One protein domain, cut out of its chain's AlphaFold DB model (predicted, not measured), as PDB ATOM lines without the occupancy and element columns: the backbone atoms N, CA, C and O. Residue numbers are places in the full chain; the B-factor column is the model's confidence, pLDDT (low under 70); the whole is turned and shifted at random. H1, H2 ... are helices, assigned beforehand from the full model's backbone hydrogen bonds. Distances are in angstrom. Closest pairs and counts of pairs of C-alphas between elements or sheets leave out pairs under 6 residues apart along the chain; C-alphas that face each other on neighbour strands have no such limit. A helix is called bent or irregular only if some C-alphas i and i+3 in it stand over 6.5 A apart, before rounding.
ATOM      1  N   VAL A   2      22.026 -32.575 -43.216       80.94
ATOM      2  CA  VAL A   2      20.960 -32.770 -44.234       80.94
ATOM      3  C   VAL A   2      19.551 -32.530 -43.670       80.94
ATOM      4  O   VAL A   2      18.774 -31.799 -44.264       80.94
ATOM      5  N   GLN A   3      19.249 -33.070 -42.483       79.62
ATOM      6  CA  GLN A   3      17.973 -32.816 -41.792       79.62
ATOM      7  C   GLN A   3      17.775 -31.338 -41.411       79.62
ATOM      8  O   GLN A   3      16.651 -30.862 -41.382       79.62
ATOM      9  N   GLU A   4      18.861 -30.605 -41.152       82.38
ATOM     10  CA  GLU A   4      18.813 -29.173 -40.832       82.38
ATOM     11  C   GLU A   4      18.519 -28.352 -42.092       82.38
ATOM     12  O   GLU A   4      17.628 -27.515 -42.083       82.38
ATOM     13  N   GLU A   5      19.204 -28.637 -43.202       81.94
ATOM     14  CA  GLU A   5      18.937 -27.992 -44.493       81.94
ATOM     15  C   GLU A   5      17.501 -28.264 -44.962       81.94
ATOM     16  O   GLU A   5      16.808 -27.348 -45.390       81.94
ATOM     17  N   GLN A   6      17.026 -29.504 -44.823       81.69
ATOM     18  CA  GLN A   6      15.658 -29.877 -45.180       81.69
ATOM     19  C   GLN A   6      14.620 -29.146 -44.329       81.69
ATOM     20  O   GLN A   6      13.659 -28.625 -44.886       81.69
ATOM     21  N   LEU A   7      14.815 -29.076 -43.011       82.06
ATOM     22  CA  LEU A   7      13.866 -28.435 -42.103       82.06
ATOM     23  C   LEU A   7      13.762 -26.926 -42.364       82.06
ATOM     24  O   LEU A   7      12.664 -26.399 -42.479       82.06
ATOM     25  N   PHE A   8      14.893 -26.239 -42.535       79.88
ATOM     26  CA  PHE A   8      14.929 -24.783 -42.724       79.88
ATOM     27  C   PHE A   8      14.768 -24.331 -44.189       79.88
ATOM     28  O   PHE A   8      14.798 -23.137 -44.468       79.88
ATOM     29  N   SER A   9      14.564 -25.269 -45.120       75.56
ATOM     30  CA  SER A   9      14.142 -24.987 -46.504       75.56
ATOM     31  C   SER A   9      12.618 -24.958 -46.695       75.56
ATOM     32  O   SER A   9      12.146 -24.671 -47.793       75.56
ATOM     33  N   GLN A  10      11.847 -25.276 -45.649       75.88
ATOM     34  CA  GLN A  10      10.381 -25.276 -45.674       75.88
ATOM     35  C   GLN A  10       9.822 -23.878 -45.368       75.88
ATOM     36  O   GLN A  10      10.370 -23.165 -44.531       75.88
ATOM     37  N   ASP A  11       8.687 -23.522 -45.981       63.41
ATOM     38  CA  ASP A  11       8.024 -22.219 -45.784       63.41
ATOM     39  C   ASP A  11       7.576 -21.981 -44.323       63.41
ATOM     40  O   ASP A  11       7.531 -20.840 -43.864       63.41
ATOM     41  N   THR A  12       7.276 -23.052 -43.573       68.44
ATOM     42  CA  THR A  12       6.962 -23.027 -42.129       68.44
ATOM     43  C   THR A  12       7.502 -24.282 -41.425       68.44
ATOM     44  O   THR A  12       6.813 -25.307 -41.408       68.44
ATOM     45  N   PRO A  13       8.717 -24.252 -40.854       70.00
ATOM     46  CA  PRO A  13       9.260 -25.396 -40.122       70.00
ATOM     47  C   PRO A  13       8.489 -25.679 -38.820       70.00
ATOM     48  O   PRO A  13       8.072 -24.757 -38.122       70.00
ATOM     49  N   SER A  14       8.321 -26.961 -38.476       79.81
ATOM     50  CA  SER A  14       7.671 -27.400 -37.229       79.81
ATOM     51  C   SER A  14       8.545 -27.116 -36.000       79.81
ATOM     52  O   SER A  14       9.672 -27.605 -35.919       79.81
ATOM     53  N   GLU A  15       8.012 -26.395 -35.004       80.25
ATOM     54  CA  GLU A  15       8.717 -26.098 -33.741       80.25
ATOM     55  C   GLU A  15       9.146 -27.379 -32.998       80.25
ATOM     56  O   GLU A  15      10.262 -27.465 -32.494       80.25
ATOM     57  N   GLN A  16       8.309 -28.425 -32.995       82.00
ATOM     58  CA  GLN A  16       8.648 -29.702 -32.348       82.00
ATOM     59  C   GLN A  16       9.821 -30.419 -33.030       82.00
ATOM     60  O   GLN A  16      10.646 -31.039 -32.357       82.00
ATOM     61  N   GLU A  17       9.902 -30.347 -34.360       82.44
ATOM     62  CA  GLU A  17      11.001 -30.954 -35.119       82.44
ATOM     63  C   GLU A  17      12.299 -30.161 -34.935       82.44
ATOM     64  O   GLU A  17      13.371 -30.762 -34.832       82.44
ATOM     65  N   GLN A  18      12.206 -28.831 -34.820       84.19
ATOM     66  CA  GLN A  18      13.342 -27.971 -34.482       84.19
ATOM     67  C   GLN A  18      13.892 -28.287 -33.087       84.19
ATOM     68  O   GLN A  18      15.100 -28.486 -32.947       84.19
ATOM     69  N   ASP A  19      13.023 -28.402 -32.081       85.31
ATOM     70  CA  ASP A  19      13.412 -28.724 -30.704       85.31
ATOM     71  C   ASP A  19      14.063 -30.109 -30.594       85.31
ATOM     72  O   ASP A  19      15.064 -30.282 -29.891       85.31
ATOM     73  N   GLN A  20      13.513 -31.110 -31.287       87.88
ATOM     74  CA  GLN A  20      14.079 -32.458 -31.287       87.88
ATOM     75  C   GLN A  20      15.445 -32.491 -31.984       87.88
ATOM     76  O   GLN A  20      16.398 -33.051 -31.438       87.88
ATOM     77  N   LEU A  21      15.571 -31.836 -33.143       86.69
ATOM     78  CA  LEU A  21      16.837 -31.738 -33.871       86.69
ATOM     79  C   LEU A  21      17.908 -31.008 -33.048       86.69
ATOM     80  O   LEU A  21      19.074 -31.409 -33.067       86.69
ATOM     81  N   HIS A  22      17.523 -29.968 -32.304       86.81
ATOM     82  CA  HIS A  22      18.431 -29.247 -31.420       86.81
ATOM     83  C   HIS A  22      18.952 -30.140 -30.282       86.81
ATOM     84  O   HIS A  22      20.160 -30.192 -30.056       86.81
ATOM     85  N   LYS A  23      18.082 -30.922 -29.627       88.50
ATOM     86  CA  LYS A  23      18.483 -31.869 -28.565       88.50
ATOM     87  C   LYS A  23      19.418 -32.968 -29.065       88.50
ATOM     88  O   LYS A  23      20.432 -33.258 -28.428       88.50
ATOM     89  N   ASP A  24      19.094 -33.576 -30.205       87.69
ATOM     90  CA  ASP A  24      19.930 -34.624 -30.800       87.69
ATOM     91  C   ASP A  24      21.311 -34.071 -31.185       87.69
ATOM     92  O   ASP A  24      22.339 -34.739 -31.033       87.69
ATOM     93  N   PHE A  25      21.348 -32.811 -31.626       86.19
ATOM     94  CA  PHE A  25      22.582 -32.098 -31.912       86.19
ATOM     95  C   PHE A  25      23.418 -31.825 -30.654       86.19
ATOM     96  O   PHE A  25      24.616 -32.115 -30.656       86.19
ATOM     97  N   GLU A  26      22.818 -31.323 -29.571       88.50
ATOM     98  CA  GLU A  26      23.521 -31.116 -28.297       88.50
ATOM     99  C   GLU A  26      24.141 -32.423 -27.784       88.50
ATOM    100  O   GLU A  26      25.321 -32.456 -27.420       88.50
ATOM    101  N   ALA A  27      23.390 -33.527 -27.838       90.50
ATOM    102  CA  ALA A  27      23.881 -34.846 -27.446       90.50
ATOM    103  C   ALA A  27      25.079 -35.300 -28.300       90.50
ATOM    104  O   ALA A  27      26.072 -35.810 -27.766       90.50
ATOM    105  N   LEU A  28      25.022 -35.081 -29.618       90.75
ATOM    106  CA  LEU A  28      26.128 -35.380 -30.529       90.75
ATOM    107  C   LEU A  28      27.372 -34.545 -30.202       90.75
ATOM    108  O   LEU A  28      28.478 -35.087 -30.131       90.75
ATOM    109  N   ILE A  29      27.208 -33.241 -29.987       90.44
ATOM    110  CA  ILE A  29      28.310 -32.319 -29.692       90.44
ATOM    111  C   ILE A  29      28.998 -32.674 -28.369       90.44
ATOM    112  O   ILE A  29      30.229 -32.661 -28.298       90.44
ATOM    113  N   VAL A  30      28.246 -33.089 -27.347       91.94
ATOM    114  CA  VAL A  30      28.825 -33.597 -26.092       91.94
ATOM    115  C   VAL A  30      29.723 -34.813 -26.348       91.94
ATOM    116  O   VAL A  30      30.850 -34.859 -25.850       91.94
ATOM    117  N   GLN A  31      29.285 -35.774 -27.168       92.69
ATOM    118  CA  GLN A  31      30.102 -36.947 -27.515       92.69
ATOM    119  C   GLN A  31      31.354 -36.580 -28.319       92.69
ATOM    120  O   GLN A  31      32.424 -37.159 -28.103       92.69
ATOM    121  N   VAL A  32      31.249 -35.592 -29.212       93.62
ATOM    122  CA  VAL A  32      32.398 -35.037 -29.942       93.62
ATOM    123  C   VAL A  32      33.422 -34.474 -28.956       93.62
ATOM    124  O   VAL A  32      34.587 -34.869 -29.015       93.62
ATOM    125  N   TRP A  33      33.014 -33.637 -27.999       94.12
ATOM    126  CA  TRP A  33      33.943 -33.053 -27.023       94.12
ATOM    127  C   TRP A  33      34.569 -34.082 -26.084       94.12
ATOM    128  O   TRP A  33      35.774 -34.015 -25.842       94.12
ATOM    129  N   ILE A  34      33.810 -35.081 -25.626       91.88
ATOM    130  CA  ILE A  34      34.357 -36.211 -24.852       91.88
ATOM    131  C   ILE A  34      35.420 -36.953 -25.668       91.88
ATOM    132  O   ILE A  34      36.488 -37.292 -25.153       91.88
ATOM    133  N   THR A  35      35.156 -37.183 -26.954       93.00
ATOM    134  CA  THR A  35      36.102 -37.849 -27.853       93.00
ATOM    135  C   THR A  35      37.389 -37.038 -28.002       93.00
ATOM    136  O   THR A  35      38.473 -37.599 -27.847       93.00
ATOM    137  N   ILE A  36      37.294 -35.726 -28.237       92.69
ATOM    138  CA  ILE A  36      38.469 -34.843 -28.330       92.69
ATOM    139  C   ILE A  36      39.250 -34.832 -27.009       92.69
ATOM    140  O   ILE A  36      40.473 -34.971 -27.025       92.69
ATOM    141  N   ASN A  37      38.572 -34.768 -25.860       90.81
ATOM    142  CA  ASN A  37      39.220 -34.785 -24.546       90.81
ATOM    143  C   ASN A  37      40.032 -36.071 -24.292       90.81
ATOM    144  O   ASN A  37      41.067 -36.056 -23.628       90.81
ATOM    145  N   ASN A  38      39.616 -37.183 -24.898       89.00
ATOM    146  CA  ASN A  38      40.280 -38.480 -24.783       89.00
ATOM    147  C   ASN A  38      41.412 -38.704 -25.807       89.00
ATOM    148  O   ASN A  38      41.971 -39.801 -25.863       89.00
ATOM    149  N   THR A  39      41.809 -37.680 -26.576       88.31
ATOM    150  CA  THR A  39      42.849 -37.777 -27.625       88.31
ATOM    151  C   THR A  39      44.142 -38.441 -27.134       88.31
ATOM    152  O   THR A  39      44.697 -39.287 -27.829       88.31
ATOM    153  N   PHE A  40      44.603 -38.123 -25.918       84.69
ATOM    154  CA  PHE A  40      45.844 -38.676 -25.349       84.69
ATOM    155  C   PHE A  40      45.716 -40.103 -24.787       84.69
ATOM    156  O   PHE A  40      46.724 -40.701 -24.409       84.69
ATOM    157  N   ILE A  41      44.501 -40.650 -24.714       84.06
ATOM    158  CA  ILE A  41      44.219 -42.022 -24.255       84.06
ATOM    159  C   ILE A  41      44.169 -42.980 -25.455       84.06
ATOM    160  O   ILE A  41      44.482 -44.169 -25.341       84.06
ATOM    161  N   PHE A  42      43.795 -42.470 -26.629       82.31
ATOM    162  CA  PHE A  42      43.609 -43.280 -27.823       82.31
ATOM    163  C   PHE A  42      44.916 -43.901 -28.307       82.31
ATOM    164  O   PHE A  42      45.866 -43.222 -28.682       82.31
ATOM    165  N   SER A  43      44.931 -45.231 -28.314       74.44
ATOM    166  CA  SER A  43      46.100 -46.034 -28.685       74.44
ATOM    167  C   SER A  43      45.777 -47.073 -29.760       74.44
ATOM    168  O   SER A  43      46.684 -47.670 -30.333       74.44
ATOM    169  N   THR A  44      44.490 -47.297 -30.052       84.44
ATOM    170  CA  THR A  44      44.037 -48.313 -31.012       84.44
ATOM    171  C   THR A  44      43.522 -47.686 -32.313       84.44
ATOM    172  O   THR A  44      42.932 -46.603 -32.286       84.44
ATOM    173  N   PRO A  45      43.643 -48.379 -33.464       84.19
ATOM    174  CA  PRO A  45      43.125 -47.879 -34.742       84.19
ATOM    175  C   PRO A  45      41.623 -47.571 -34.722       84.19
ATOM    176  O   PRO A  45      41.169 -46.648 -35.393       84.19
ATOM    177  N   GLN A  46      40.842 -48.326 -33.943       86.50
ATOM    178  CA  GLN A  46      39.401 -48.113 -33.833       86.50
ATOM    179  C   GLN A  46      39.080 -46.798 -33.111       86.50
ATOM    180  O   GLN A  46      38.216 -46.053 -33.560       86.50
ATOM    181  N   GLN A  47      39.820 -46.468 -32.051       87.31
ATOM    182  CA  GLN A  47      39.693 -45.184 -31.355       87.31
ATOM    183  C   GLN A  47      40.119 -44.005 -32.243       87.31
ATOM    184  O   GLN A  47      39.452 -42.974 -32.254       87.31
ATOM    185  N   LEU A  48      41.172 -44.173 -33.052       89.00
ATOM    186  CA  LEU A  48      41.602 -43.151 -34.015       89.00
ATOM    187  C   LEU A  48      40.538 -42.878 -35.088       89.00
ATOM    188  O   LEU A  48      40.340 -41.728 -35.473       89.00
ATOM    189  N   LYS A  49      39.795 -43.902 -35.529       90.88
ATOM    190  CA  LYS A  49      38.641 -43.707 -36.423       90.88
ATOM    191  C   LYS A  49      37.541 -42.878 -35.761       90.88
ATOM    192  O   LYS A  49      37.002 -41.991 -36.413       90.88
ATOM    193  N   VAL A  50      37.236 -43.132 -34.486       92.50
ATOM    194  CA  VAL A  50      36.241 -42.345 -33.730       92.50
ATOM    195  C   VAL A  50      36.688 -40.887 -33.613       92.50
ATOM    196  O   VAL A  50      35.900 -39.989 -33.905       92.50
ATOM    197  N   LEU A  51      37.965 -40.644 -33.297       93.19
ATOM    198  CA  LEU A  51      38.540 -39.297 -33.279       93.19
ATOM    199  C   LEU A  51      38.430 -38.611 -34.648       93.19
ATOM    200  O   LEU A  51      37.987 -37.469 -34.729       93.19
ATOM    201  N   LYS A  52      38.772 -39.312 -35.734       93.62
ATOM    202  CA  LYS A  52      38.661 -38.783 -37.101       93.62
ATOM    203  C   LYS A  52      37.222 -38.403 -37.460       93.62
ATOM    204  O   LYS A  52      37.004 -37.352 -38.055       93.62
ATOM    205  N   SER A  53      36.242 -39.219 -37.071       93.81
ATOM    206  CA  SER A  53      34.821 -38.902 -37.258       93.81
ATOM    207  C   SER A  53      34.397 -37.674 -36.451       93.81
ATOM    208  O   SER A  53      33.707 -36.811 -36.987       93.81
ATOM    209  N   ALA A  54      34.840 -37.551 -35.197       94.56
ATOM    210  CA  ALA A  54      34.561 -36.381 -34.364       94.56
ATOM    211  C   ALA A  54      35.139 -35.090 -34.975       94.56
ATOM    212  O   ALA A  54      34.440 -34.082 -35.064       94.56
ATOM    213  N   VAL A  55      36.376 -35.134 -35.480       94.44
ATOM    214  CA  VAL A  55      37.001 -33.996 -36.174       94.44
ATOM    215  C   VAL A  55      36.267 -33.655 -37.476       94.44
ATOM    216  O   VAL A  55      36.037 -32.480 -37.761       94.44
ATOM    217  N   ALA A  56      35.833 -34.658 -38.245       94.06
ATOM    218  CA  ALA A  56      35.035 -34.435 -39.449       94.06
ATOM    219  C   ALA A  56      33.687 -33.759 -39.135       94.06
ATOM    220  O   ALA A  56      33.256 -32.884 -39.886       94.06
ATOM    221  N   ILE A  57      33.049 -34.107 -38.009       93.75
ATOM    222  CA  ILE A  57      31.833 -33.429 -37.540       93.75
ATOM    223  C   ILE A  57      32.130 -31.957 -37.240       93.75
ATOM    224  O   ILE A  57      31.397 -31.102 -37.727       93.75
ATOM    225  N   ILE A  58      33.218 -31.648 -36.520       93.44
ATOM    226  CA  ILE A  58      33.629 -30.261 -36.224       93.44
ATOM    227  C   ILE A  58      33.796 -29.455 -37.519       93.44
ATOM    228  O   ILE A  58      33.263 -28.352 -37.628       93.44
ATOM    229  N   GLN A  59      34.485 -30.011 -38.520       92.00
ATOM    230  CA  GLN A  59      34.648 -29.345 -39.816       92.00
ATOM    231  C   GLN A  59      33.322 -29.145 -40.549       92.00
ATOM    232  O   GLN A  59      33.091 -28.076 -41.112       92.00
ATOM    233  N   GLY A  60      32.457 -30.161 -40.538       91.06
ATOM    234  CA  GLY A  60      31.131 -30.081 -41.143       91.06
ATOM    235  C   GLY A  60      30.276 -28.986 -40.506       91.06
ATOM    236  O   GLY A  60      29.615 -28.240 -41.220       91.06
ATOM    237  N   GLN A  61      30.342 -28.826 -39.181       91.44
ATOM    238  CA  GLN A  61      29.629 -27.752 -38.487       91.44
ATOM    239  C   GLN A  61      30.152 -26.365 -38.853       91.44
ATOM    240  O   GLN A  61      29.352 -25.461 -39.065       91.44
ATOM    241  N   GLU A  62      31.467 -26.203 -38.983       90.62
ATOM    242  CA  GLU A  62      32.069 -24.927 -39.382       90.62
ATOM    243  C   GLU A  62      31.755 -24.567 -40.846       90.62
ATOM    244  O   GLU A  62      31.632 -23.397 -41.206       90.62
ATOM    245  N   GLU A  63      31.626 -25.566 -41.723       90.31
ATOM    246  CA  GLU A  63      31.131 -25.368 -43.088       90.31
ATOM    247  C   GLU A  63      29.657 -24.957 -43.088       90.31
ATOM    248  O   GLU A  63      29.280 -24.028 -43.800       90.31
ATOM    249  N   GLN A  64      28.833 -25.596 -42.255       89.19
ATOM    250  CA  GLN A  64      27.419 -25.255 -42.135       89.19
ATOM    251  C   GLN A  64      27.217 -23.837 -41.584       89.19
ATOM    252  O   GLN A  64      26.372 -23.102 -42.091       89.19
ATOM    253  N   ASP A  65      28.027 -23.419 -40.608       90.50
ATOM    254  CA  ASP A  65      28.043 -22.040 -40.108       90.50
ATOM    255  C   ASP A  65      28.375 -21.043 -41.229       90.50
ATOM    256  O   ASP A  65      27.698 -20.023 -41.368       90.50
ATOM    257  N   ARG A  66      29.374 -21.345 -42.074       89.00
ATOM    258  CA  ARG A  66      29.738 -20.504 -43.229       89.00
ATOM    259  C   ARG A  66      28.634 -20.434 -44.282       89.00
ATOM    260  O   ARG A  66      28.418 -19.364 -44.845       89.00
ATOM    261  N   ARG A  67      27.928 -21.540 -44.533       87.19
ATOM    262  CA  ARG A  67      26.775 -21.571 -45.448       87.19
ATOM    263  C   ARG A  67      25.649 -20.673 -44.953       87.19
ATOM    264  O   ARG A  67      25.203 -19.813 -45.701       87.19
ATOM    265  N   TRP A  68      25.247 -20.820 -43.690       86.50
ATOM    266  CA  TRP A  68      24.185 -19.998 -43.105       86.50
ATOM    267  C   TRP A  68      24.560 -18.520 -43.014       86.50
ATOM    268  O   TRP A  68      23.707 -17.672 -43.246       86.50
ATOM    269  N   ALA A  69      25.831 -18.196 -42.761       85.44
ATOM    270  CA  ALA A  69      26.310 -16.813 -42.798       85.44
ATOM    271  C   ALA A  69      26.238 -16.174 -44.202       85.44
ATOM    272  O   ALA A  69      26.201 -14.951 -44.308       85.44
ATOM    273  N   GLY A  70      26.245 -16.985 -45.268       80.06
ATOM    274  CA  GLY A  70      26.119 -16.535 -46.657       80.06
ATOM    275  C   GLY A  70      24.681 -16.467 -47.184       80.06
ATOM    276  O   GLY A  70      24.471 -15.921 -48.267       80.06
ATOM    277  N   CYS A  71      23.696 -17.001 -46.454       78.75
ATOM    278  CA  CYS A  71      22.283 -16.917 -46.826       78.75
ATOM    279  C   CYS A  71      21.722 -15.530 -46.480       78.75
ATOM    280  O   CYS A  71      21.747 -15.118 -45.323       78.75
ATOM    281  N   VAL A  72      21.214 -14.815 -47.488       63.12
ATOM    282  CA  VAL A  72      20.628 -13.468 -47.332       63.12
ATOM    283  C   VAL A  72      19.115 -13.532 -47.070       63.12
ATOM    284  O   VAL A  72      18.578 -12.645 -46.413       63.12
ATOM    285  N   ASP A  73      18.455 -14.611 -47.506       62.22
ATOM    286  CA  ASP A  73      17.007 -14.814 -47.396       62.22
ATOM    287  C   ASP A  73      16.688 -16.098 -46.602       62.22
ATOM    288  O   ASP A  73      17.107 -17.192 -46.984       62.22
ATOM    289  N   GLY A  74      15.939 -15.956 -45.500       63.44
ATOM    290  CA  GLY A  74      15.429 -17.050 -44.653       63.44
ATOM    291  C   GLY A  74      15.911 -17.009 -43.187       63.44
ATOM    292  O   GLY A  74      17.021 -16.546 -42.917       63.44
ATOM    293  N   PRO A  75      15.101 -17.469 -42.207       70.44
ATOM    294  CA  PRO A  75      15.512 -17.518 -40.806       70.44
ATOM    295  C   PRO A  75      16.550 -18.629 -40.589       70.44
ATOM    296  O   PRO A  75      16.256 -19.811 -40.755       70.44
ATOM    297  N   ALA A  76      17.770 -18.254 -40.198       78.25
ATOM    298  CA  ALA A  76      18.788 -19.217 -39.786       78.25
ATOM    299  C   ALA A  76      18.365 -19.942 -38.490       78.25
ATOM    300  O   ALA A  76      17.666 -19.353 -37.658       78.25
ATOM    301  N   PRO A  77      18.815 -21.192 -38.269       83.25
ATOM    302  CA  PRO A  77      18.579 -21.880 -37.005       83.25
ATOM    303  C   PRO A  77      19.104 -21.069 -35.818       83.25
ATOM    304  O   PRO A  77      20.216 -20.542 -35.867       83.25
ATOM    305  N   VAL A  78      18.345 -21.029 -34.718       84.62
ATOM    306  CA  VAL A  78      18.668 -20.217 -33.521       84.62
ATOM    307  C   VAL A  78      20.016 -20.559 -32.882       84.62
ATOM    308  O   VAL A  78      20.589 -19.760 -32.149       84.62
ATOM    309  N   TRP A  79      20.541 -21.747 -33.170       84.69
ATOM    310  CA  TRP A  79      21.809 -22.247 -32.658       84.69
ATOM    311  C   TRP A  79      23.000 -21.978 -33.590       84.69
ATOM    312  O   TRP A  79      24.082 -22.504 -33.345       84.69
ATOM    313  N   ARG A  80      22.842 -21.205 -34.671       87.69
ATOM    314  CA  ARG A  80      23.932 -20.817 -35.585       87.69
ATOM    315  C   ARG A  80      24.376 -19.364 -35.317       87.69
ATOM    316  O   ARG A  80      23.520 -18.516 -35.079       87.69
ATOM    317  N   PRO A  81      25.683 -19.027 -35.402       88.12
ATOM    318  CA  PRO A  81      26.819 -19.917 -35.639       88.12
ATOM    319  C   PRO A  81      27.277 -20.634 -34.361       88.12
ATOM    320  O   PRO A  81      27.287 -20.057 -33.274       88.12
ATOM    321  N   GLN A  82      27.735 -21.872 -34.512       86.62
ATOM    322  CA  GLN A  82      28.248 -22.713 -33.428       86.62
ATOM    323  C   GLN A  82      29.729 -22.464 -33.114       86.62
ATOM    324  O   GLN A  82      30.167 -22.675 -31.981       86.62
ATOM    325  N   LYS A  83      30.519 -22.027 -34.105       89.88
ATOM    326  CA  LYS A  83      31.967 -21.768 -33.978       89.88
ATOM    327  C   LYS A  83      32.722 -22.974 -33.406       89.88
ATOM    328  O   LYS A  83      33.585 -22.828 -32.530       89.88
ATOM    329  N   CYS A  84      32.394 -24.181 -33.876       90.94
ATOM    330  CA  CYS A  84      32.928 -25.430 -33.331       90.94
ATOM    331  C   CYS A  84      34.462 -25.482 -33.354       90.94
ATOM    332  O   CYS A  84      35.056 -26.027 -32.424       90.94
ATOM    333  N   VAL A  85      35.127 -24.889 -34.352       91.12
ATOM    334  CA  VAL A  85      36.601 -24.834 -34.387       91.12
ATOM    335  C   VAL A  85      37.168 -23.986 -33.242       91.12
ATOM    336  O   VAL A  85      38.181 -24.352 -32.645       91.12
ATOM    337  N   SER A  86      36.504 -22.886 -32.875       91.25
ATOM    338  CA  SER A  86      36.916 -22.065 -31.731       91.25
ATOM    339  C   SER A  86      36.772 -22.834 -30.418       91.25
ATOM    340  O   SER A  86      37.690 -22.827 -29.598       91.25
ATOM    341  N   THR A  87      35.643 -23.518 -30.223       93.50
ATOM    342  CA  THR A  87      35.392 -24.339 -29.028       93.50
ATOM    343  C   THR A  87      36.385 -25.491 -28.929       93.50
ATOM    344  O   THR A  87      36.940 -25.733 -27.858       93.50
ATOM    345  N   HIS A  88      36.684 -26.142 -30.054       94.38
ATOM    346  CA  HIS A  88      37.728 -27.154 -30.153       94.38
ATOM    347  C   HIS A  88      39.085 -26.614 -29.685       94.38
ATOM    348  O   HIS A  88      39.716 -27.211 -28.815       94.38
ATOM    349  N   ASN A  89      39.525 -25.468 -30.208       93.94
ATOM    350  CA  ASN A  89      40.829 -24.902 -29.855       93.94
ATOM    351  C   ASN A  89      40.906 -24.514 -28.368       93.94
ATOM    352  O   ASN A  89      41.921 -24.779 -27.723       93.94
ATOM    353  N   ASN A  90      39.820 -23.973 -27.805       94.12
ATOM    354  CA  ASN A  90      39.715 -23.692 -26.369       94.12
ATOM    355  C   ASN A  90      39.775 -24.976 -25.526       94.12
ATOM    356  O   ASN A  90      40.443 -25.012 -24.492       94.12
ATOM    357  N   LEU A  91      39.118 -26.052 -25.973       94.94
ATOM    358  CA  LEU A  91      39.195 -27.354 -25.311       94.94
ATOM    359  C   LEU A  91      40.634 -27.879 -25.313       94.94
ATOM    360  O   LEU A  91      41.127 -28.287 -24.264       94.94
ATOM    361  N   LEU A  92      41.336 -27.803 -26.447       95.19
ATOM    362  CA  LEU A  92      42.742 -28.204 -26.520       95.19
ATOM    363  C   LEU A  92      43.620 -27.391 -25.566       95.19
ATOM    364  O   LEU A  92      44.467 -27.964 -24.880       95.19
ATOM    365  N   GLN A  93      43.405 -26.078 -25.482       95.38
ATOM    366  CA  GLN A  93      44.122 -25.216 -24.544       95.38
ATOM    367  C   GLN A  93      43.908 -25.659 -23.088       95.38
ATOM    368  O   GLN A  93      44.881 -25.780 -22.339       95.38
ATOM    369  N   ASN A  94      42.665 -25.958 -22.704       94.19
ATOM    370  CA  ASN A  94      42.329 -26.441 -21.363       94.19
ATOM    371  C   ASN A  94      42.945 -27.818 -21.075       94.19
ATOM    372  O   ASN A  94      43.465 -28.046 -19.981       94.19
ATOM    373  N   MET A  95      42.944 -28.721 -22.059       94.62
ATOM    374  CA  MET A  95      43.582 -30.035 -21.943       94.62
ATOM    375  C   MET A  95      45.086 -29.907 -21.698       94.62
ATOM    376  O   MET A  95      45.615 -30.528 -20.780       94.62
ATOM    377  N   VAL A  96      45.777 -29.089 -22.498       95.44
ATOM    378  CA  VAL A  96      47.217 -28.837 -22.342       95.44
ATOM    379  C   VAL A  96      47.517 -28.260 -20.958       95.44
ATOM    380  O   VAL A  96      48.453 -28.701 -20.292       95.44
ATOM    381  N   GLU A  97      46.702 -27.314 -20.493       94.06
ATOM    382  CA  GLU A  97      46.862 -26.710 -19.172       94.06
ATOM    383  C   GLU A  97      46.667 -27.719 -18.029       94.06
ATOM    384  O   GLU A  97      47.492 -27.752 -17.115       94.06
ATOM    385  N   SER A  98      45.636 -28.571 -18.091       92.69
ATOM    386  CA  SER A  98      45.409 -29.627 -17.088       92.69
ATOM    387  C   SER A  98      46.586 -30.591 -17.028       92.69
ATOM    388  O   SER A  98      47.132 -30.842 -15.957       92.69
ATOM    389  N   ARG A  99      47.061 -31.054 -18.190       93.44
ATOM    390  CA  ARG A  99      48.156 -32.031 -18.271       93.44
ATOM    391  C   ARG A  99      49.474 -31.489 -17.732       93.44
ATOM    392  O   ARG A  99      50.215 -32.219 -17.078       93.44
ATOM    393  N   LEU A 100      49.774 -30.215 -17.982       93.00
ATOM    394  CA  LEU A 100      50.964 -29.580 -17.415       93.00
ATOM    395  C   LEU A 100      50.828 -29.373 -15.900       93.00
ATOM    396  O   LEU A 100      51.787 -29.639 -15.182       93.00
ATOM    397  N   LYS A 101      49.649 -28.979 -15.398       90.81
ATOM    398  CA  LYS A 101      49.392 -28.867 -13.949       90.81
ATOM    399  C   LYS A 101      49.522 -30.216 -13.236       90.81
ATOM    400  O   LYS A 101      50.196 -30.306 -12.212       90.81
ATOM    401  N   GLU A 102      48.937 -31.269 -13.797       89.81
ATOM    402  CA  GLU A 102      49.033 -32.637 -13.275       89.81
ATOM    403  C   GLU A 102      50.482 -33.139 -13.259       89.81
ATOM    404  O   GLU A 102      50.918 -33.742 -12.278       89.81
ATOM    405  N   ALA A 103      51.257 -32.842 -14.307       87.62
ATOM    406  CA  ALA A 103      52.661 -33.240 -14.383       87.62
ATOM    407  C   ALA A 103      53.514 -32.643 -13.252       87.62
ATOM    408  O   ALA A 103      54.449 -33.297 -12.797       87.62
ATOM    409  N   VAL A 104      53.201 -31.432 -12.783       83.62
ATOM    410  CA  VAL A 104      53.903 -30.805 -11.652       83.62
ATOM    411  C   VAL A 104      53.454 -31.403 -10.315       83.62
ATOM    412  O   VAL A 104      54.293 -31.651  -9.448       83.62
ATOM    413  N   GLY A 105      52.150 -31.669 -10.160       73.69
ATOM    414  CA  GLY A 105      51.545 -32.123  -8.902       73.69
ATOM    415  C   GLY A 105      51.825 -33.580  -8.512       73.69
ATOM    416  O   GLY A 105      51.765 -33.908  -7.329       73.69
ATOM    417  N   HIS A 106      52.148 -34.457  -9.465       64.69
ATOM    418  CA  HIS A 106      52.463 -35.857  -9.169       64.69
ATOM    419  C   HIS A 106      53.935 -36.050  -8.791       64.69
ATOM    420  O   HIS A 106      54.835 -35.756  -9.577       64.69
ATOM    421  N   ASP A 107      54.184 -36.607  -7.604       60.06
ATOM    422  CA  ASP A 107      55.520 -37.061  -7.229       60.06
ATOM    423  C   ASP A 107      55.820 -38.372  -7.967       60.06
ATOM    424  O   ASP A 107      55.155 -39.388  -7.760       60.06
ATOM    425  N   SER A 108      56.779 -38.337  -8.892       60.44
ATOM    426  CA  SER A 108      57.092 -39.460  -9.786       60.44
ATOM    427  C   SER A 108      57.706 -40.661  -9.054       60.44
ATOM    428  O   SER A 108      57.784 -41.747  -9.624       60.44
ATOM    429  N   GLY A 109      58.155 -40.470  -7.805       59.56
ATOM    430  CA  GLY A 109      58.871 -41.477  -7.021       59.56
ATOM    431  C   GLY A 109      60.236 -41.858  -7.609       59.56
ATOM    432  O   GLY A 109      60.845 -42.819  -7.140       59.56
ATOM    433  N   GLU A 110      60.728 -41.143  -8.634       61.66
ATOM    434  CA  GLU A 110      62.015 -41.437  -9.264       61.66
ATOM    435  C   GLU A 110      63.169 -41.121  -8.284       61.66
ATOM    436  O   GLU A 110      63.272 -39.986  -7.802       61.66
ATOM    437  N   PRO A 111      64.075 -42.080  -7.990       57.97
ATOM    438  CA  PRO A 111      65.138 -41.880  -7.002       57.97
ATOM    439  C   PRO A 111      66.062 -40.700  -7.338       57.97
ATOM    440  O   PRO A 111      66.559 -40.031  -6.430       57.97
ATOM    441  N   SER A 112      66.243 -40.402  -8.630       62.22
ATOM    442  CA  SER A 112      67.023 -39.266  -9.136       62.22
ATOM    443  C   SER A 112      66.424 -37.900  -8.805       62.22
ATOM    444  O   SER A 112      67.170 -36.930  -8.701       62.22
ATOM    445  N   GLU A 113      65.106 -37.803  -8.607       68.38
ATOM    446  CA  GLU A 113      64.449 -36.536  -8.274       68.38
ATOM    447  C   GLU A 113      64.600 -36.183  -6.786       68.38
ATOM    448  O   GLU A 113      64.453 -35.024  -6.413       68.38
ATOM    449  N   SER A 114      64.935 -37.133  -5.910       66.88
ATOM    450  CA  SER A 114      64.979 -36.902  -4.455       66.88
ATOM    451  C   SER A 114      65.930 -35.772  -4.022       66.88
ATOM    452  O   SER A 114      65.632 -35.060  -3.067       66.88
ATOM    453  N   THR A 115      67.035 -35.563  -4.748       78.88
ATOM    454  CA  THR A 115      68.073 -34.557  -4.439       78.88
ATOM    455  C   THR A 115      67.845 -33.204  -5.131       78.88
ATOM    456  O   THR A 115      68.579 -32.247  -4.892       78.88
ATOM    457  N   TRP A 116      66.861 -33.095  -6.026       86.19
ATOM    458  CA  TRP A 116      66.651 -31.889  -6.830       86.19
ATOM    459  C   TRP A 116      65.843 -30.822  -6.090       86.19
ATOM    460  O   TRP A 116      64.964 -31.130  -5.285       86.19
ATOM    461  N   SER A 117      66.105 -29.555  -6.414       90.38
ATOM    462  CA  SER A 117      65.287 -28.435  -5.950       90.38
ATOM    463  C   SER A 117      63.865 -28.514  -6.529       90.38
ATOM    464  O   SER A 117      63.657 -29.137  -7.578       90.38
ATOM    465  N   PRO A 118      62.873 -27.859  -5.896       90.38
ATOM    466  CA  PRO A 118      61.510 -27.796  -6.424       90.38
ATOM    467  C   PRO A 118      61.457 -27.272  -7.865       90.38
ATOM    468  O   PRO A 118      60.766 -27.848  -8.700       90.38
ATOM    469  N   VAL A 119      62.266 -26.251  -8.176       92.69
ATOM    470  CA  VAL A 119      62.365 -25.655  -9.516       92.69
ATOM    471  C   VAL A 119      62.877 -26.677 -10.528       92.69
ATOM    472  O   VAL A 119      62.273 -26.854 -11.585       92.69
ATOM    473  N   LYS A 120      63.950 -27.412 -10.205       92.50
ATOM    474  CA  LYS A 120      64.497 -28.448 -11.097       92.50
ATOM    475  C   LYS A 120      63.482 -29.552 -11.382       92.50
ATOM    476  O   LYS A 120      63.312 -29.923 -12.543       92.50
ATOM    477  N   LYS A 121      62.788 -30.043 -10.346       91.25
ATOM    478  CA  LYS A 121      61.724 -31.054 -10.496       91.25
ATOM    479  C   LYS A 121      60.624 -30.555 -11.419       91.25
ATOM    480  O   LYS A 121      60.244 -31.248 -12.356       91.25
ATOM    481  N   GLU A 122      60.141 -29.346 -11.169       92.50
ATOM    482  CA  GLU A 122      59.049 -28.756 -11.928       92.50
ATOM    483  C   GLU A 122      59.414 -28.577 -13.409       92.50
ATOM    484  O   GLU A 122      58.708 -29.087 -14.279       92.50
ATOM    485  N   VAL A 123      60.551 -27.941 -13.710       94.81
ATOM    486  CA  VAL A 123      61.002 -27.712 -15.094       94.81
ATOM    487  C   VAL A 123      61.216 -29.032 -15.839       94.81
ATOM    488  O   VAL A 123      60.782 -29.172 -16.986       94.81
ATOM    489  N   PHE A 124      61.821 -30.026 -15.184       92.88
ATOM    490  CA  PHE A 124      62.016 -31.352 -15.767       92.88
ATOM    491  C   PHE A 124      60.689 -32.048 -16.087       92.88
ATOM    492  O   PHE A 124      60.503 -32.543 -17.202       92.88
ATOM    493  N   ARG A 125      59.750 -32.070 -15.133       92.62
ATOM    494  CA  ARG A 125      58.433 -32.707 -15.298       92.62
ATOM    495  C   ARG A 125      57.630 -32.045 -16.416       92.62
ATOM    496  O   ARG A 125      57.057 -32.755 -17.246       92.62
ATOM    497  N   LEU A 126      57.653 -30.713 -16.497       94.44
ATOM    498  CA  LEU A 126      57.038 -29.959 -17.592       94.44
ATOM    499  C   LEU A 126      57.650 -30.349 -18.941       94.44
ATOM    500  O   LEU A 126      56.922 -30.758 -19.845       94.44
ATOM    501  N   GLY A 127      58.978 -30.313 -19.070       94.69
ATOM    502  CA  GLY A 127      59.664 -30.689 -20.307       94.69
ATOM    503  C   GLY A 127      59.399 -32.139 -20.733       94.69
ATOM    504  O   GLY A 127      59.135 -32.405 -21.908       94.69
ATOM    505  N   LYS A 128      59.389 -33.080 -19.779       93.06
ATOM    506  CA  LYS A 128      59.045 -34.496 -20.002       93.06
ATOM    507  C   LYS A 128      57.609 -34.652 -20.505       93.06
ATOM    508  O   LYS A 128      57.383 -35.401 -21.459       93.06
ATOM    509  N   CYS A 129      56.659 -33.936 -19.901       94.38
ATOM    510  CA  CYS A 129      55.257 -33.921 -20.315       94.38
ATOM    511  C   CYS A 129      55.103 -33.366 -21.738       94.38
ATOM    512  O   CYS A 129      54.571 -34.060 -22.602       94.38
ATOM    513  N   VAL A 130      55.684 -32.191 -22.019       95.75
ATOM    514  CA  VAL A 130      55.686 -31.569 -23.357       95.75
ATOM    515  C   VAL A 130      56.232 -32.538 -24.404       95.75
ATOM    516  O   VAL A 130      55.591 -32.772 -25.425       95.75
ATOM    517  N   LYS A 131      57.394 -33.151 -24.151       95.19
ATOM    518  CA  LYS A 131      57.994 -34.114 -25.082       95.19
ATOM    519  C   LYS A 131      57.072 -35.305 -25.331       95.19
ATOM    520  O   LYS A 131      56.807 -35.641 -26.482       95.19
ATOM    521  N   LYS A 132      56.584 -35.943 -24.265       94.56
ATOM    522  CA  LYS A 132      55.705 -37.120 -24.352       94.56
ATOM    523  C   LYS A 132      54.439 -36.813 -25.147       94.56
ATOM    524  O   LYS A 132      54.059 -37.593 -26.019       94.56
ATOM    525  N   ASP A 133      53.803 -35.690 -24.851       94.75
ATOM    526  CA  ASP A 133      52.518 -35.339 -25.434       94.75
ATOM    527  C   ASP A 133      52.656 -34.895 -26.890       94.75
ATOM    528  O   ASP A 133      51.868 -35.334 -27.723       94.75
ATOM    529  N   LEU A 134      53.695 -34.134 -27.252       94.81
ATOM    530  CA  LEU A 134      53.946 -33.799 -28.658       94.81
ATOM    531  C   LEU A 134      54.205 -35.052 -29.506       94.81
ATOM    532  O   LEU A 134      53.699 -35.148 -30.625       94.81
ATOM    533  N   LEU A 135      54.915 -36.050 -28.972       93.88
ATOM    534  CA  LEU A 135      55.091 -37.343 -29.645       93.88
ATOM    535  C   LEU A 135      53.773 -38.122 -29.767       93.88
ATOM    536  O   LEU A 135      53.545 -38.798 -30.770       93.88
ATOM    537  N   ALA A 136      52.877 -38.017 -28.784       92.62
ATOM    538  CA  ALA A 136      51.535 -38.587 -28.887       92.62
ATOM    539  C   ALA A 136      50.699 -37.879 -29.969       92.62
ATOM    540  O   ALA A 136      50.029 -38.552 -30.754       92.62
ATOM    541  N   VAL A 137      50.800 -36.550 -30.084       92.94
ATOM    542  CA  VAL A 137      50.090 -35.758 -31.105       92.94
ATOM    543  C   VAL A 137      50.497 -36.168 -32.524       92.94
ATOM    544  O   VAL A 137      49.653 -36.237 -33.418       92.94
ATOM    545  N   VAL A 138      51.767 -36.528 -32.743       91.69
ATOM    546  CA  VAL A 138      52.230 -37.048 -34.043       91.69
ATOM    547  C   VAL A 138      51.432 -38.283 -34.479       91.69
ATOM    548  O   VAL A 138      51.162 -38.429 -35.670       91.69
ATOM    549  N   LYS A 139      51.012 -39.141 -33.541       89.81
ATOM    550  CA  LYS A 139      50.261 -40.377 -33.833       89.81
ATOM    551  C   LYS A 139      48.805 -40.125 -34.221       89.81
ATOM    552  O   LYS A 139      48.215 -40.951 -34.907       89.81
ATOM    553  N   VAL A 140      48.229 -39.002 -33.790       90.50
ATOM    554  CA  VAL A 140      46.836 -38.628 -34.093       90.50
ATOM    555  C   VAL A 140      46.730 -37.624 -35.241       90.50
ATOM    556  O   VAL A 140      45.621 -37.258 -35.619       90.50
ATOM    557  N   LYS A 141      47.860 -37.193 -35.821       91.00
ATOM    558  CA  LYS A 141      47.917 -36.210 -36.916       91.00
ATOM    559  C   LYS A 141      46.956 -36.552 -38.058       91.00
ATOM    560  O   LYS A 141      46.251 -35.670 -38.529       91.00
ATOM    561  N   ASP A 142      46.891 -37.820 -38.460       90.94
ATOM    562  CA  ASP A 142      46.090 -38.271 -39.609       90.94
ATOM    563  C   ASP A 142      44.575 -38.333 -39.327       90.94
ATOM    564  O   ASP A 142      43.766 -38.542 -40.241       90.94
ATOM    565  N   CYS A 143      44.169 -38.143 -38.066       91.88
ATOM    566  CA  CYS A 143      42.772 -37.921 -37.695       91.88
ATOM    567  C   CYS A 143      42.326 -36.487 -37.997       91.88
ATOM    568  O   CYS A 143      41.124 -36.237 -38.077       91.88
ATOM    569  N   TYR A 144      43.281 -35.570 -38.169       93.50
ATOM    570  CA  TYR A 144      43.026 -34.165 -38.421       93.50
ATOM    571  C   TYR A 144      43.261 -33.792 -39.889       93.50
ATOM    572  O   TYR A 144      44.135 -34.338 -40.566       93.50
ATOM    573  N   PRO A 145      42.487 -32.828 -40.393       92.19
ATOM    574  CA  PRO A 145      42.652 -32.273 -41.726       92.19
ATOM    575  C   PRO A 145      43.951 -31.435 -41.798       92.19
ATOM    576  O   PRO A 145      44.293 -30.750 -40.828       92.19
ATOM    577  N   PRO A 146      44.684 -31.421 -42.933       89.50
ATOM    578  CA  PRO A 146      45.958 -30.700 -43.038       89.50
ATOM    579  C   PRO A 146      45.865 -29.199 -42.734       89.50
ATOM    580  O   PRO A 146      46.827 -28.616 -42.242       89.50
ATOM    581  N   GLN A 147      44.710 -28.578 -42.991       89.00
ATOM    582  CA  GLN A 147      44.490 -27.142 -42.796       89.00
ATOM    583  C   GLN A 147      44.492 -26.733 -41.314       89.00
ATOM    584  O   GLN A 147      44.783 -25.581 -41.012       89.00
ATOM    585  N   MET A 148      44.185 -27.657 -40.394       90.94
ATOM    586  CA  MET A 148      44.206 -27.383 -38.950       90.94
ATOM    587  C   MET A 148      45.615 -27.396 -38.353       90.94
ATOM    588  O   MET A 148      45.785 -26.945 -37.226       90.94
ATOM    589  N   ASP A 149      46.603 -27.933 -39.078       92.38
ATOM    590  CA  ASP A 149      48.007 -28.005 -38.658       92.38
ATOM    591  C   ASP A 149      48.181 -28.423 -37.181       92.38
ATOM    592  O   ASP A 149      48.860 -27.772 -36.385       92.38
ATOM    593  N   ILE A 150      47.505 -29.516 -36.804       94.38
ATOM    594  CA  ILE A 150      47.266 -29.890 -35.402       94.38
ATOM    595  C   ILE A 150      48.552 -30.021 -34.574       94.38
ATOM    596  O   ILE A 150      48.574 -29.659 -33.401       94.38
ATOM    597  N   ILE A 151      49.648 -30.485 -35.189       94.25
ATOM    598  CA  ILE A 151      50.955 -30.590 -34.526       94.25
ATOM    599  C   ILE A 151      51.445 -29.206 -34.101       94.25
ATOM    600  O   ILE A 151      51.884 -29.043 -32.965       94.25
ATOM    601  N   ASN A 152      51.360 -28.212 -34.987       95.19
ATOM    602  CA  ASN A 152      51.802 -26.853 -34.689       95.19
ATOM    603  C   ASN A 152      50.843 -26.133 -33.738       95.19
ATOM    604  O   ASN A 152      51.309 -25.362 -32.902       95.19
ATOM    605  N   LEU A 153      49.542 -26.437 -33.792       95.00
ATOM    606  CA  LEU A 153      48.574 -25.946 -32.810       95.00
ATOM    607  C   LEU A 153      48.924 -26.430 -31.393       95.00
ATOM    608  O   LEU A 153      49.102 -25.610 -30.495       95.00
ATOM    609  N   TYR A 154      49.108 -27.742 -31.194       95.81
ATOM    610  CA  TYR A 154      49.542 -28.271 -29.896       95.81
ATOM    611  C   TYR A 154      50.922 -27.748 -29.496       95.81
ATOM    612  O   TYR A 154      51.104 -27.358 -28.345       95.81
ATOM    613  N   ALA A 155      51.886 -27.699 -30.421       96.12
ATOM    614  CA  ALA A 155      53.216 -27.166 -30.136       96.12
ATOM    615  C   ALA A 155      53.154 -25.714 -29.645       96.12
ATOM    616  O   ALA A 155      53.817 -25.395 -28.661       96.12
ATOM    617  N   GLY A 156      52.317 -24.872 -30.256       96.88
ATOM    618  CA  GLY A 156      52.065 -23.500 -29.812       96.88
ATOM    619  C   GLY A 156      51.452 -23.432 -28.414       96.88
ATOM    620  O   GLY A 156      51.949 -22.692 -27.567       96.88
ATOM    621  N   LEU A 157      50.433 -24.250 -28.132       96.69
ATOM    622  CA  LEU A 157      49.779 -24.296 -26.818       96.69
ATOM    623  C   LEU A 157      50.734 -24.764 -25.705       96.69
ATOM    624  O   LEU A 157      50.827 -24.120 -24.658       96.69
ATOM    625  N   TYR A 158      51.479 -25.853 -25.930       97.19
ATOM    626  CA  TYR A 158      52.486 -26.337 -24.979       97.19
ATOM    627  C   TYR A 158      53.617 -25.324 -24.799       97.19
ATOM    628  O   TYR A 158      54.039 -25.085 -23.668       97.19
ATOM    629  N   HIS A 159      54.091 -24.712 -25.889       96.94
ATOM    630  CA  HIS A 159      55.117 -23.678 -25.840       96.94
ATOM    631  C   HIS A 159      54.667 -22.491 -24.987       96.94
ATOM    632  O   HIS A 159      55.373 -22.124 -24.055       96.94
ATOM    633  N   GLN A 160      53.479 -21.940 -25.244       95.94
ATOM    634  CA  GLN A 160      52.951 -20.789 -24.513       95.94
ATOM    635  C   GLN A 160      52.814 -21.082 -23.017       95.94
ATOM    636  O   GLN A 160      53.204 -20.265 -22.184       95.94
ATOM    637  N   ARG A 161      52.283 -22.255 -22.654       95.50
ATOM    638  CA  ARG A 161      52.118 -22.634 -21.245       95.50
ATOM    639  C   ARG A 161      53.450 -22.896 -20.553       95.50
ATOM    640  O   ARG A 161      53.633 -22.446 -19.425       95.50
ATOM    641  N   PHE A 162      54.384 -23.572 -21.219       96.62
ATOM    642  CA  PHE A 162      55.708 -23.813 -20.654       96.62
ATOM    643  C   PHE A 162      56.498 -22.504 -20.508       96.62
ATOM    644  O   PHE A 162      57.069 -22.249 -19.453       96.62
ATOM    645  N   SER A 163      56.448 -21.643 -21.525       96.62
ATOM    646  CA  SER A 163      57.035 -20.301 -21.520       96.62
ATOM    647  C   SER A 163      56.496 -19.449 -20.370       96.62
ATOM    648  O   SER A 163      57.281 -18.957 -19.562       96.62
ATOM    649  N   SER A 164      55.169 -19.357 -20.226       94.56
ATOM    650  CA  SER A 164      54.532 -18.618 -19.130       94.56
ATOM    651  C   SER A 164      54.990 -19.131 -17.769       94.56
ATOM    652  O   SER A 164      55.325 -18.337 -16.898       94.56
ATOM    653  N   ARG A 165      55.058 -20.456 -17.589       94.06
ATOM    654  CA  ARG A 165      55.458 -21.024 -16.303       94.06
ATOM    655  C   ARG A 165      56.934 -20.784 -15.988       94.06
ATOM    656  O   ARG A 165      57.272 -20.519 -14.839       94.06
ATOM    657  N   LEU A 166      57.811 -20.851 -16.989       94.88
ATOM    658  CA  LEU A 166      59.222 -20.502 -16.814       94.88
ATOM    659  C   LEU A 166      59.412 -19.014 -16.522       94.88
ATOM    660  O   LEU A 166      60.280 -18.677 -15.723       94.88
ATOM    661  N   ALA A 167      58.604 -18.142 -17.126       94.06
ATOM    662  CA  ALA A 167      58.617 -16.717 -16.820       94.06
ATOM    663  C   ALA A 167      58.232 -16.464 -15.352       94.06
ATOM    664  O   ALA A 167      58.943 -15.732 -14.671       94.06
ATOM    665  N   ASP A 168      57.198 -17.137 -14.832       92.88
ATOM    666  CA  ASP A 168      56.814 -17.041 -13.413       92.88
ATOM    667  C   ASP A 168      57.952 -17.483 -12.474       92.88
ATOM    668  O   ASP A 168      58.223 -16.843 -11.456       92.88
ATOM    669  N   LEU A 169      58.642 -18.575 -12.825       92.44
ATOM    670  CA  LEU A 169      59.788 -19.071 -12.058       92.44
ATOM    671  C   LEU A 169      60.977 -18.105 -12.123       92.44
ATOM    672  O   LEU A 169      61.652 -17.914 -11.116       92.44
ATOM    673  N   ALA A 170      61.215 -17.478 -13.275       89.94
ATOM    674  CA  ALA A 170      62.312 -16.534 -13.484       89.94
ATOM    675  C   ALA A 170      62.112 -15.185 -12.769       89.94
ATOM    676  O   ALA A 170      63.089 -14.485 -12.527       89.94
ATOM    677  N   VAL A 171      60.873 -14.815 -12.419       86.00
ATOM    678  CA  VAL A 171      60.584 -13.624 -11.592       86.00
ATOM    679  C   VAL A 171      60.984 -13.838 -10.127       86.00
ATOM    680  O   VAL A 171      61.236 -12.876  -9.403       86.00
ATOM    681  N   SER A 172      61.043 -15.090  -9.673       82.62
ATOM    682  CA  SER A 172      61.482 -15.419  -8.315       82.62
ATOM    683  C   SER A 172      63.007 -15.309  -8.193       82.62
ATOM    684  O   SER A 172      63.726 -15.559  -9.156       82.62
ATOM    685  N   ASP A 173      63.526 -14.984  -7.003       80.25
ATOM    686  CA  ASP A 173      64.977 -14.965  -6.763       80.25
ATOM    687  C   ASP A 173      65.531 -16.402  -6.731       80.25
ATOM    688  O   ASP A 173      65.537 -17.082  -5.702       80.25
ATOM    689  N   LEU A 174      65.905 -16.905  -7.909       89.19
ATOM    690  CA  LEU A 174      66.459 -18.242  -8.088       89.19
ATOM    691  C   LEU A 174      67.910 -18.320  -7.599       89.19
ATOM    692  O   LEU A 174      68.780 -17.555  -8.011       89.19
ATOM    693  N   GLY A 175      68.217 -19.345  -6.801       88.88
ATOM    694  CA  GLY A 175      69.604 -19.683  -6.486       88.88
ATOM    695  C   GLY A 175      70.411 -19.995  -7.756       88.88
ATOM    696  O   GLY A 175      69.864 -20.461  -8.757       88.88
ATOM    697  N   THR A 176      71.734 -19.798  -7.715       89.69
ATOM    698  CA  THR A 176      72.625 -19.948  -8.888       89.69
ATOM    699  C   THR A 176      72.448 -21.278  -9.627       89.69
ATOM    700  O   THR A 176      72.511 -21.318 -10.854       89.69
ATOM    701  N   ASP A 177      72.215 -22.369  -8.898       90.31
ATOM    702  CA  ASP A 177      72.102 -23.711  -9.473       90.31
ATOM    703  C   ASP A 177      70.744 -23.951 -10.157       90.31
ATOM    704  O   ASP A 177      70.669 -24.736 -11.103       90.31
ATOM    705  N   ASP A 178      69.684 -23.279  -9.701       93.12
ATOM    706  CA  ASP A 178      68.350 -23.324 -10.312       93.12
ATOM    707  C   ASP A 178      68.283 -22.394 -11.523       93.12
ATOM    708  O   ASP A 178      67.804 -22.792 -12.584       93.12
ATOM    709  N   CYS A 179      68.875 -21.208 -11.397       93.19
ATOM    710  CA  CYS A 179      69.081 -20.260 -12.483       93.19
ATOM    711  C   CYS A 179      69.839 -20.916 -13.659       93.19
ATOM    712  O   CYS A 179      69.366 -20.916 -14.796       93.19
ATOM    713  N   CYS A 180      70.950 -21.605 -13.364       92.19
ATOM    714  CA  CYS A 180      71.706 -22.406 -14.330       92.19
ATOM    715  C   CYS A 180      70.837 -23.449 -15.047       92.19
ATOM    716  O   CYS A 180      70.976 -23.661 -16.251       92.19
ATOM    717  N   TYR A 181      69.966 -24.132 -14.302       93.38
ATOM    718  CA  TYR A 181      69.143 -25.211 -14.838       93.38
ATOM    719  C   TYR A 181      68.043 -24.688 -15.762       93.38
ATOM    720  O   TYR A 181      67.834 -25.244 -16.839       93.38
ATOM    721  N   VAL A 182      67.381 -23.590 -15.386       94.81
ATOM    722  CA  VAL A 182      66.398 -22.919 -16.246       94.81
ATOM    723  C   VAL A 182      67.063 -22.436 -17.537       94.81
ATOM    724  O   VAL A 182      66.552 -22.715 -18.623       94.81
ATOM    725  N   LEU A 183      68.233 -21.792 -17.446       94.12
ATOM    726  CA  LEU A 183      68.997 -21.359 -18.620       94.12
ATOM    727  C   LEU A 183      69.372 -22.533 -19.531       94.12
ATOM    728  O   LEU A 183      69.178 -22.442 -20.741       94.12
ATOM    729  N   LEU A 184      69.834 -23.657 -18.972       92.94
ATOM    730  CA  LEU A 184      70.145 -24.866 -19.743       92.94
ATOM    731  C   LEU A 184      68.917 -25.383 -20.510       92.94
ATOM    732  O   LEU A 184      69.021 -25.753 -21.681       92.94
ATOM    733  N   TRP A 185      67.742 -25.363 -19.881       94.50
ATOM    734  CA  TRP A 185      66.495 -25.773 -20.522       94.50
ATOM    735  C   TRP A 185      66.087 -24.852 -21.670       94.50
ATOM    736  O   TRP A 185      65.753 -25.338 -22.754       94.50
ATOM    737  N   VAL A 186      66.146 -23.538 -21.453       94.31
ATOM    738  CA  VAL A 186      65.783 -22.522 -22.452       94.31
ATOM    739  C   VAL A 186      66.768 -22.525 -23.622       94.31
ATOM    740  O   VAL A 186      66.362 -22.477 -24.786       94.31
ATOM    741  N   ASN A 187      68.066 -22.617 -23.328       91.19
ATOM    742  CA  ASN A 187      69.116 -22.472 -24.324       91.19
ATOM    743  C   ASN A 187      69.449 -23.775 -25.053       91.19
ATOM    744  O   ASN A 187      69.828 -23.692 -26.225       91.19
ATOM    745  N   HIS A 188      69.282 -24.935 -24.408       90.12
ATOM    746  CA  HIS A 188      69.737 -26.226 -24.927       90.12
ATOM    747  C   HIS A 188      68.652 -27.315 -24.936       90.12
ATOM    748  O   HIS A 188      68.271 -27.763 -26.019       90.12
ATOM    749  N   CYS A 189      68.114 -27.736 -23.784       92.56
ATOM    750  CA  CYS A 189      67.276 -28.946 -23.724       92.56
ATOM    751  C   CYS A 189      65.978 -28.813 -24.537       92.56
ATOM    752  O   CYS A 189      65.658 -29.683 -25.344       92.56
ATOM    753  N   TYR A 190      65.240 -27.710 -24.405       94.38
ATOM    754  CA  TYR A 190      64.009 -27.509 -25.172       94.38
ATOM    755  C   TYR A 190      64.246 -27.423 -26.694       94.38
ATOM    756  O   TYR A 190      63.657 -28.223 -27.432       94.38
ATOM    757  N   PRO A 191      65.113 -26.527 -27.210       92.38
ATOM    758  CA  PRO A 191      65.319 -26.419 -28.651       92.38
ATOM    759  C   PRO A 191      65.998 -27.653 -29.266       92.38
ATOM    760  O   PRO A 191      65.672 -28.010 -30.398       92.38
ATOM    761  N   CYS A 192      66.926 -28.310 -28.563       90.25
ATOM    762  CA  CYS A 192      67.719 -29.405 -29.132       90.25
ATOM    763  C   CYS A 192      67.143 -30.798 -28.849       90.25
ATOM    764  O   CYS A 192      67.155 -31.642 -29.740       90.25
ATOM    765  N   GLU A 193      66.627 -31.066 -27.649       90.75
ATOM    766  CA  GLU A 193      66.175 -32.416 -27.277       90.75
ATOM    767  C   GLU A 193      64.679 -32.643 -27.518       90.75
ATOM    768  O   GLU A 193      64.258 -33.788 -27.725       90.75
ATOM    769  N   ILE A 194      63.874 -31.574 -27.479       93.38
ATOM    770  CA  ILE A 194      62.424 -31.640 -27.709       93.38
ATOM    771  C   ILE A 194      62.100 -31.245 -29.146       93.38
ATOM    772  O   ILE A 194      61.623 -32.082 -29.908       93.38
ATOM    773  N   LEU A 195      62.372 -29.999 -29.545       92.00
ATOM    774  CA  LEU A 195      61.921 -29.503 -30.853       92.00
ATOM    775  C   LEU A 195      62.624 -30.187 -32.037       92.00
ATOM    776  O   LEU A 195      61.981 -30.442 -33.051       92.00
ATOM    777  N   LYS A 196      63.911 -30.532 -31.900       90.62
ATOM    778  CA  LYS A 196      64.690 -31.281 -32.910       90.62
ATOM    779  C   LYS A 196      64.655 -32.799 -32.710       90.62
ATOM    780  O   LYS A 196      65.481 -33.528 -33.263       90.62
ATOM    781  N   HIS A 197      63.725 -33.310 -31.905       93.62
ATOM    782  CA  HIS A 197      63.556 -34.752 -31.767       93.62
ATOM    783  C   HIS A 197      63.213 -35.376 -33.127       93.62
ATOM    784  O   HIS A 197      62.363 -34.856 -33.842       93.62
ATOM    785  N   LYS A 198      63.807 -36.527 -33.463       92.75
ATOM    786  CA  LYS A 198      63.692 -37.168 -34.793       92.75
ATOM    787  C   LYS A 198      62.251 -37.347 -35.291       92.75
ATOM    788  O   LYS A 198      61.988 -37.278 -36.481       92.75
ATOM    789  N   GLU A 199      61.312 -37.589 -34.378       89.94
ATOM    790  CA  GLU A 199      59.892 -37.772 -34.711       89.94
ATOM    791  C   GLU A 199      59.115 -36.460 -34.929       89.94
ATOM    792  O   GLU A 199      58.040 -36.493 -35.537       89.94
ATOM    793  N   LEU A 200      59.642 -35.334 -34.438       90.00
ATOM    794  CA  LEU A 200      59.068 -33.985 -34.534       90.00
ATOM    795  C   LEU A 200      59.778 -33.116 -35.582       90.00
ATOM    796  O   LEU A 200      59.196 -32.137 -36.057       90.00
ATOM    797  N   ASP A 201      61.001 -33.489 -35.953       86.50
ATOM    798  CA  ASP A 201      61.826 -32.768 -36.913       86.50
ATOM    799  C   ASP A 201      61.112 -32.617 -38.266       86.50
ATOM    800  O   ASP A 201      60.447 -33.533 -38.761       86.50
ATOM    801  N   GLY A 202      61.161 -31.406 -38.820       84.25
ATOM    802  CA  GLY A 202      60.416 -31.015 -40.022       84.25
ATOM    803  C   GLY A 202      58.884 -30.938 -39.882       84.25
ATOM    804  O   GLY A 202      58.221 -30.507 -40.824       84.25
ATOM    805  N   LYS A 203      58.293 -31.321 -38.738       90.06
ATOM    806  CA  LYS A 203      56.835 -31.251 -38.491       90.06
ATOM    807  C   LYS A 203      56.440 -30.049 -37.637       90.06
ATOM    808  O   LYS A 203      55.378 -29.468 -37.860       90.06
ATOM    809  N   VAL A 204      57.281 -29.686 -36.669       91.38
ATOM    810  CA  VAL A 204      57.090 -28.502 -35.822       91.38
ATOM    811  C   VAL A 204      57.807 -27.304 -36.440       91.38
ATOM    812  O   VAL A 204      59.010 -27.342 -36.702       91.38
ATOM    813  N   LYS A 205      57.083 -26.204 -36.632       91.94
ATOM    814  CA  LYS A 205      57.594 -24.911 -37.096       91.94
ATOM    815  C   LYS A 205      58.313 -24.201 -35.948       91.94
ATOM    816  O   LYS A 205      57.839 -23.194 -35.429       91.94
ATOM    817  N   ALA A 206      59.471 -24.726 -35.542       88.56
ATOM    818  CA  ALA A 206      60.233 -24.233 -34.390       88.56
ATOM    819  C   ALA A 206      60.553 -22.727 -34.466       88.56
ATOM    820  O   ALA A 206      60.518 -22.037 -33.452       88.56
ATOM    821  N   ALA A 207      60.790 -22.199 -35.673       88.25
ATOM    822  CA  ALA A 207      61.030 -20.773 -35.891       88.25
ATOM    823  C   ALA A 207      59.837 -19.881 -35.490       88.25
ATOM    824  O   ALA A 207      60.050 -18.750 -35.069       88.25
ATOM    825  N   CYS A 208      58.602 -20.386 -35.583       90.06
ATOM    826  CA  CYS A 208      57.397 -19.654 -35.181       90.06
ATOM    827  C   CYS A 208      57.175 -19.659 -33.662       90.06
ATOM    828  O   CYS A 208      56.464 -18.795 -33.165       90.06
ATOM    829  N   LEU A 209      57.747 -20.630 -32.942       91.81
ATOM    830  CA  LEU A 209      57.624 -20.723 -31.484       91.81
ATOM    831  C   LEU A 209      58.577 -19.749 -30.783       91.81
ATOM    832  O   LEU A 209      58.204 -19.119 -29.807       91.81
ATOM    833  N   GLY A 210      59.797 -19.589 -31.301       91.38
ATOM    834  CA  GLY A 210      60.795 -18.715 -30.686       91.38
ATOM    835  C   GLY A 210      61.387 -19.281 -29.388       91.38
ATOM    836  O   GLY A 210      61.422 -20.494 -29.164       91.38
ATOM    837  N   SER A 211      61.936 -18.392 -28.559       93.38
ATOM    838  CA  SER A 211      62.539 -18.732 -27.263       93.38
ATOM    839  C   SER A 211      61.467 -18.920 -26.190       93.38
ATOM    840  O   SER A 211      60.479 -18.196 -26.177       93.38
ATOM    841  N   LEU A 212      61.694 -19.844 -25.249       95.25
ATOM    842  CA  LEU A 212      60.805 -20.048 -24.096       95.25
ATOM    843  C   LEU A 212      60.734 -18.832 -23.163       95.25
ATOM    844  O   LEU A 212      59.733 -18.656 -22.480       95.25
ATOM    845  N   LEU A 213      61.784 -18.014 -23.112       95.00
ATOM    846  CA  LEU A 213      61.796 -16.760 -22.364       95.00
ATOM    847  C   LEU A 213      61.987 -15.586 -23.318       95.00
ATOM    848  O   LEU A 213      62.745 -15.688 -24.292       95.00
ATOM    849  N   LEU A 214      61.325 -14.472 -22.994       93.38
ATOM    850  CA  LEU A 214      61.536 -13.192 -23.660       93.38
ATOM    851  C   LEU A 214      62.992 -12.730 -23.488       93.38
ATOM    852  O   LEU A 214      63.606 -13.045 -22.462       93.38
ATOM    853  N   PRO A 215      63.551 -11.980 -24.455       91.88
ATOM    854  CA  PRO A 215      64.937 -11.524 -24.393       91.88
ATOM    855  C   PRO A 215      65.277 -10.768 -23.104       91.88
ATOM    856  O   PRO A 215      66.365 -10.949 -22.563       91.88
ATOM    857  N   GLU A 216      64.362  -9.952 -22.580       92.25
ATOM    858  CA  GLU A 216      64.565  -9.175 -21.355       92.25
ATOM    859  C   GLU A 216      64.704 -10.090 -20.130       92.25
ATOM    860  O   GLU A 216      65.687  -9.989 -19.396       92.25
ATOM    861  N   THR A 217      63.768 -11.024 -19.943       92.38
ATOM    862  CA  THR A 217      63.785 -11.992 -18.832       92.38
ATOM    863  C   THR A 217      64.973 -12.944 -18.937       92.38
ATOM    864  O   THR A 217      65.614 -13.252 -17.935       92.38
ATOM    865  N   LEU A 218      65.308 -13.388 -20.152       92.25
ATOM    866  CA  LEU A 218      66.467 -14.245 -20.389       92.25
ATOM    867  C   LEU A 218      67.770 -13.524 -20.024       92.25
ATOM    868  O   LEU A 218      68.599 -14.094 -19.323       92.25
TER     869      LEU A 218
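What this domain is: This is residues 2 to 218 of the 575 residues of the protein "tumor necrosis factor alpha-induced protein 2-like isoform X8" of Betta splendens (UniProt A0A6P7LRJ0). An up-and-down bundle of four helices, H4 to H7, with H5 touching the other three, makes one end of a long body; at the bundle's end H3 slants across the body, its residues 50 to 58 meeting residues 32 to 36 near the end of H2, and H2 reaches away from there along the long axis, with H1 near its far tip. Short H8 and H9 lie near H6. The printed part has 217 residues, with nine named helices, H1 to H9 in chain order, and no named strand; the class is all helix. It is loose, with a radius of gyration of the C-alphas of 22.0 A, and elongated, spanning 74 by 38 by 31 A.

Where its parts are: The longest helices, 26 residues each, are H5, residues 118 to 143, 37.8 A, and H3, residues 45 to 70, 37.6 A. H2, residues 15 to 37, measures 33.0 A, H4, residues 84 to 105, 31.4 A, H6, residues 150 to 171, 31.8 A, and H7, residues 176 to 195, 26.2 A. H1 is residues 2 to 8, H8 206 to 209 and H9 215 to 218. C-alpha 2 is at (20.960, -32.770, -44.234), C-alpha 118 at (61.510, -27.796, -6.424) and C-alpha 218 at (66.467, -14.245, -20.389).

How they stand to each other: H5 and H4 are the hub, touching four helices each. In the bundle, each helix running against the one before, H5 and H6 form a hairpin at a shallow tilt of 9 degrees, their closest C-alphas, Val 137 and Ile 151, 6.3 A apart. H5 touches H7 with residues 119 to 131 alone, the closest C-alphas, Lys 131 and Ile 194, 5.7 A apart. H6 and H7 are close but not clearly touching, with C-alphas 166 and 182 at 7.6 A. H3 touches H5 about perpendicular, at 78 degrees, with C-alphas 52 and 143 closest at 4.2 A. H2 and H3 touch at a steep tilt of 46 degrees, opposite ways, with C-alphas 32 and 54 closest at 5.1 A. H1 and H3 are apart. H5 and H7 are irregular: C-alphas 139 and 142 are 7.4 A apart, and 187 and 190 7.2 A. Every O i to N i+4 pair is within hydrogen-bond range in H1, H2, H3, H4 and H6, against 18 of 22 in H5 and 12 of 16 in H7; H8 and H9 are too short for such a pair.

The domain as a whole: The C-alphas farthest apart, of Asp 11 and Thr 176, stand at 74.4 A. The printed part has no cut. The links H3 to H4 and H4 to H5 are long, with 13 and 12 residues. The mean pLDDT of the printed part is 88.3; residues 11 to 12, 72 to 74 and 106 to 114 are under 70.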